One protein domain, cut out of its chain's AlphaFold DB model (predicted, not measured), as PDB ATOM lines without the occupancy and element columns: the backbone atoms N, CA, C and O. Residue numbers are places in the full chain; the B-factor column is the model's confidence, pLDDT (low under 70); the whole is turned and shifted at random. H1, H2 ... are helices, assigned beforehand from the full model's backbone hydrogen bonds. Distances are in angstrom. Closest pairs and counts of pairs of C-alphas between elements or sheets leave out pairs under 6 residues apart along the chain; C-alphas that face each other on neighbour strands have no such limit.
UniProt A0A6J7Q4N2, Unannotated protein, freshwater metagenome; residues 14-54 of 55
ATOM      1  N   ALA A  14      94.210  42.326  59.676       96.75
ATOM      2  CA  ALA A  14      95.116  41.364  59.051       96.75
ATOM      3  C   ALA A  14      95.698  40.399  60.094       96.75
ATOM      4  O   ALA A  14      95.570  39.187  59.948       96.75
ATOM      5  N   GLU A  15      96.228  40.941  61.194       97.62
ATOM      6  CA  GLU A  15      96.717  40.148  62.329       97.62
ATOM      7  C   GLU A  15      95.597  39.298  62.950       97.62
ATOM      8  O   GLU A  15      95.801  38.137  63.298       97.62
ATOM      9  N   ALA A  16      94.385  39.854  63.072       97.25
ATOM     10  CA  ALA A  16      93.238  39.119  63.600       97.25
ATOM     11  C   ALA A  16      92.871  37.909  62.724       97.25
ATOM     12  O   ALA A  16      92.547  36.846  63.257       97.25
ATOM     13  N   LEU A  17      92.913  38.065  61.397       96.62
ATOM     14  CA  LEU A  17      92.643  36.983  60.450       96.62
ATOM     15  C   LEU A  17      93.715  35.896  60.518       96.62
ATOM     16  O   LEU A  17      93.357  34.723  60.549       96.62
ATOM     17  N   GLU A  18      94.993  36.267  60.593       96.50
ATOM     18  CA  GLU A  18      96.101  35.314  60.720       96.50
ATOM     19  C   GLU A  18      95.946  34.453  61.981       96.50
ATOM     20  O   GLU A  18      95.854  33.228  61.892       96.50
ATOM     21  N   LEU A  19      95.736  35.084  63.141       96.31
ATOM     22  CA  LEU A  19      95.484  34.373  64.399       96.31
ATOM     23  C   LEU A  19      94.233  33.478  64.340       96.31
ATOM     24  O   LEU A  19      94.196  32.412  64.966       96.31
ATOM     25  N   ALA A  20      93.185  33.916  63.641       95.69
ATOM     26  CA  ALA A  20      91.946  33.156  63.513       95.69
ATOM     27  C   ALA A  20      92.112  31.935  62.597       95.69
ATOM     28  O   ALA A  20      91.593  30.869  62.930       95.69
ATOM     29  N   VAL A  21      92.850  32.068  61.489       95.12
ATOM     30  CA  VAL A  21      93.168  30.962  60.574       95.12
ATOM     31  C   VAL A  21      94.032  29.924  61.278       95.12
ATOM     32  O   VAL A  21      93.655  28.759  61.292       95.12
ATOM     33  N   GLU A  22      95.095  30.336  61.972       94.69
ATOM     34  CA  GLU A  22      95.916  29.420  62.777       94.69
ATOM     35  C   GLU A  22      95.077  28.636  63.796       94.69
ATOM     36  O   GLU A  22      95.257  27.433  63.991       94.69
ATOM     37  N   SER A  23      94.123  29.311  64.444       91.88
ATOM     38  CA  SER A  23      93.227  28.671  65.412       91.88
ATOM     39  C   SER A  23      92.257  27.692  64.741       91.88
ATOM     40  O   SER A  23      91.973  26.631  65.297       91.88
ATOM     41  N   ALA A  24      91.748  28.031  63.552       92.56
ATOM     42  CA  ALA A  24      90.882  27.158  62.770       92.56
ATOM     43  C   ALA A  24      91.641  25.917  62.277       92.56
ATOM     44  O   ALA A  24      91.138  24.806  62.431       92.56
ATOM     45  N   ASP A  25      92.864  26.079  61.777       92.00
ATOM     46  CA  ASP A  25      93.717  24.975  61.336       92.00
ATOM     47  C   ASP A  25      94.044  24.027  62.497       92.00
ATOM     48  O   ASP A  25      93.896  22.809  62.369       92.00
ATOM     49  N   ALA A  26      94.394  24.569  63.669       89.56
ATOM     50  CA  ALA A  26      94.615  23.773  64.874       89.56
ATOM     51  C   ALA A  26      93.356  22.992  65.293       89.56
ATOM     52  O   ALA A  26      93.444  21.821  65.663       89.56
ATOM     53  N   ALA A  27      92.173  23.605  65.193       86.81
ATOM     54  CA  ALA A  27      90.907  22.931  65.473       86.81
ATOM     55  C   ALA A  27      90.583  21.838  64.436       86.81
ATOM     56  O   ALA A  27      90.070  20.777  64.802       86.81
ATOM     57  N   ALA A  28      90.917  22.063  63.161       86.38
ATOM     58  CA  ALA A  28      90.666  21.122  62.073       86.38
ATOM     59  C   ALA A  28      91.453  19.808  62.214       86.38
ATOM     60  O   ALA A  28      90.958  18.746  61.829       86.38
ATOM     61  N   LEU A  29      92.633  19.842  62.850       80.12
ATOM     62  CA  LEU A  29      93.421  18.644  63.180       80.12
ATOM     63  C   LEU A  29      92.663  17.647  64.075       80.12
ATOM     64  O   LEU A  29      93.000  16.463  64.099       80.12
ATOM     65  N   HIS A  30      91.617  18.092  64.776       78.38
ATOM     66  CA  HIS A  30      90.770  17.246  65.618       78.38
ATOM     67  C   HIS A  30      89.569  16.629  64.873       78.38
ATOM     68  O   HIS A  30      88.682  16.054  65.504       78.38
ATOM     69  N   GLY A  31      89.538  16.706  63.536       72.31
ATOM     70  CA  GLY A  31      88.596  15.971  62.683       72.31
ATOM     71  C   GLY A  31      87.249  16.657  62.430       72.31
ATOM     72  O   GLY A  31      86.408  16.096  61.730       72.31
ATOM     73  N   ALA A  32      87.039  17.866  62.953       77.81
ATOM     74  CA  ALA A  32      85.902  18.715  62.604       77.81
ATOM     75  C   ALA A  32      86.337  19.766  61.574       77.81
ATOM     76  O   ALA A  32      87.413  20.337  61.696       77.81
ATOM     77  N   GLY A  33      85.506  20.061  60.571       86.56
ATOM     78  CA  GLY A  33      85.748  21.225  59.715       86.56
ATOM     79  C   GLY A  33      85.733  22.511  60.549       86.56
ATOM     80  O   GLY A  33      84.854  22.682  61.396       86.56
ATOM     81  N   ALA A  34      86.692  23.403  60.312       92.56
ATOM     82  CA  ALA A  34      86.805  24.686  60.998       92.56
ATOM     83  C   ALA A  34      86.758  25.847  59.998       92.56
ATOM     84  O   ALA A  34      87.020  25.673  58.807       92.56
ATOM     85  N   GLY A  35      86.400  27.036  60.479       93.25
ATOM     86  CA  GLY A  35      86.316  28.233  59.651       93.25
ATOM     87  C   GLY A  35      86.305  29.508  60.484       93.25
ATOM     88  O   GLY A  35      86.066  29.480  61.691       93.25
ATOM     89  N   VAL A  36      86.558  30.631  59.815       95.69
ATOM     90  CA  VAL A  36      86.630  31.959  60.432       95.69
ATOM     91  C   VAL A  36      85.370  32.756  60.086       95.69
ATOM     92  O   VAL A  36      85.010  32.882  58.918       95.69
ATOM     93  N   LEU A  37      84.707  33.317  61.103       96.69
ATOM     94  CA  LEU A  37      83.572  34.230  60.947       96.69
ATOM     95  C   LEU A  37      83.997  35.660  61.294       96.69
ATOM     96  O   LEU A  37      84.289  35.959  62.450       96.69
ATOM     97  N   VAL A  38      83.959  36.558  60.310       97.44
ATOM     98  CA  VAL A  38      84.172  37.998  60.519       97.44
ATOM     99  C   VAL A  38      82.820  38.677  60.737       97.44
ATOM    100  O   VAL A  38      81.923  38.562  59.903       97.44
ATOM    101  N   THR A  39      82.646  39.367  61.866       97.00
ATOM    102  CA  THR A  39      81.363  39.975  62.261       97.00
ATOM    103  C   THR A  39      81.559  41.145  63.239       97.00
ATOM    104  O   THR A  39      82.683  41.541  63.530       97.00
ATOM    105  N   GLY A  40      80.459  41.717  63.737       97.06
ATOM    106  CA  GLY A  40      80.426  42.754  64.775       97.06
ATOM    107  C   GLY A  40      80.274  44.181  64.245       97.06
ATOM    108  O   GLY A  40      79.698  45.022  64.927       97.06
ATOM    109  N   SER A  41      80.724  44.456  63.017       97.69
ATOM    110  CA  SER A  41      80.583  45.764  62.366       97.69
ATOM    111  C   SER A  41      80.692  45.661  60.845       97.69
ATOM    112  O   SER A  41      81.476  44.870  60.319       97.69
ATOM    113  N   VAL A  42      79.946  46.512  60.131       98.25
ATOM    114  CA  VAL A  42      80.037  46.639  58.666       98.25
ATOM    115  C   VAL A  42      81.424  47.091  58.208       98.25
ATOM    116  O   VAL A  42      81.895  46.632  57.172       98.25
ATOM    117  N   VAL A  43      82.094  47.944  58.990       97.19
ATOM    118  CA  VAL A  43      83.439  48.448  58.671       97.19
ATOM    119  C   VAL A  43      84.450  47.307  58.740       97.19
ATOM    120  O   VAL A  43      85.172  47.074  57.778       97.19
ATOM    121  N   THR A  44      84.421  46.523  59.819       96.62
ATOM    122  CA  THR A  44      85.305  45.363  60.010       96.62
ATOM    123  C   THR A  44      85.160  44.341  58.882       96.62
ATOM    124  O   THR A  44      86.153  43.857  58.344       96.62
ATOM    125  N   VAL A  45      83.923  44.034  58.479       97.75
ATOM    126  CA  VAL A  45      83.674  43.115  57.358       97.75
ATOM    127  C   VAL A  45      84.174  43.703  56.034       97.75
ATOM    128  O   VAL A  45      84.739  42.974  55.220       97.75
ATOM    129  N   ALA A  46      84.003  45.011  55.808       96.94
ATOM    130  CA  ALA A  46      84.488  45.675  54.600       96.94
ATOM    131  C   ALA A  46      86.022  45.660  54.496       96.94
ATOM    132  O   ALA A  46      86.548  45.354  53.426       96.94
ATOM    133  N   GLU A  47      86.734  45.925  55.595       96.69
ATOM    134  CA  GLU A  47      88.200  45.864  55.646       96.69
ATOM    135  C   GLU A  47      88.717  44.447  55.374       96.69
ATOM    136  O   GLU A  47      89.578  44.259  54.514       96.69
ATOM    137  N   ALA A  48      88.138  43.434  56.028       96.62
ATOM    138  CA  ALA A  48      88.483  42.038  55.768       96.62
ATOM    139  C   ALA A  48      88.244  41.659  54.296       96.62
ATOM    140  O   ALA A  48      89.096  41.039  53.660       96.62
ATOM    141  N   ARG A  49      87.115  42.086  53.711       95.69
ATOM    142  CA  ARG A  49      86.798  41.832  52.296       95.69
ATOM    143  C   ARG A  49      87.804  42.481  51.342       95.69
ATOM    144  O   ARG A  49      88.137  41.882  50.317       95.69
ATOM    145  N   ALA A  50      88.271  43.690  51.650       95.75
ATOM    146  CA  ALA A  50      89.253  44.392  50.830       95.75
ATOM    147  C   ALA A  50      90.579  43.615  50.741       95.75
ATOM    148  O   ALA A  50      91.135  43.500  49.651       95.75
ATOM    149  N   LEU A  51      91.025  43.001  51.843       94.69
ATOM    150  CA  LEU A  51      92.230  42.162  51.866       94.69
ATOM    151  C   LEU A  51      92.115  40.942  50.938       94.69
ATOM    152  O   LEU A  51      93.052  40.630  50.205       94.69
ATOM    153  N   MET A  52      90.946  40.293  50.908       89.44
ATOM    154  CA  MET A  52      90.702  39.109  50.071       89.44
ATOM    155  C   MET A  52      90.594  39.420  48.573       89.44
ATOM    156  O   MET A  52      90.693  38.513  47.754       89.44
ATOM    157  N   SER A  53      90.374  40.686  48.209       80.00
ATOM    158  CA  SER A  53      90.209  41.117  46.813       80.00
ATOM    159  C   SER A  53      91.533  41.510  46.142       80.00
ATOM    160  O   SER A  53      91.514  41.999  45.017       80.00
ATOM    161  N   SER A  54      92.669  41.347  46.831       61.19
ATOM    162  CA  SER A  54      94.007  41.684  46.313       61.19
ATOM    163  C   SER A  54      94.750  40.513  45.646       61.19
ATOM    164  O   SER A  54      95.931  40.650  45.328       61.19
TER     165      SER A  54
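Overview. This is residues 14 to 54 of the 55 residues of the protein "Unannotated protein" of freshwater metagenome (UniProt A0A6J7Q4N2). A long helix, H1, makes one side of an open, elongated loop; the link then folds back beside it as an extended strip, and the shorter helix H2 crosses the far end near where H1 begins. The printed part has 41 residues with two named helices, H1 then H2, and no named strand; its class is all helix. It is loose, with a radius of gyration of the C-alphas of 11.6 A, and spans 33 by 21 by 15 A.

Arrangement. H1, residues 14 to 28, and H2, residues 42 to 52, are close but not clearly touching, with 2 pairs of C-alphas within 8 A. Their closest C-alphas, those of Ala 14 and Ala 48, are 7.4 A apart. Their lines are about perpendicular, at 77 degrees. In H1 and H2 every O i to N i+4 pair is within hydrogen-bond range.

Along the chain. H1 begins at C-alpha 14 (95.116, 41.364, 59.051) and measures 20.9 A from first to last C-alpha. H2 measures 15.6 A and ends at C-alpha 52 (90.702, 39.109, 50.071).

Size, cuts and confidence. The two C-alphas farthest apart, those of Gly 31 and Val 43, are 33.1 A apart. The link from H1 to H2, residues 29 to 41, is long. The printed part has no cut. Its mean pLDDT is 91.8, and residue 54 is under 70.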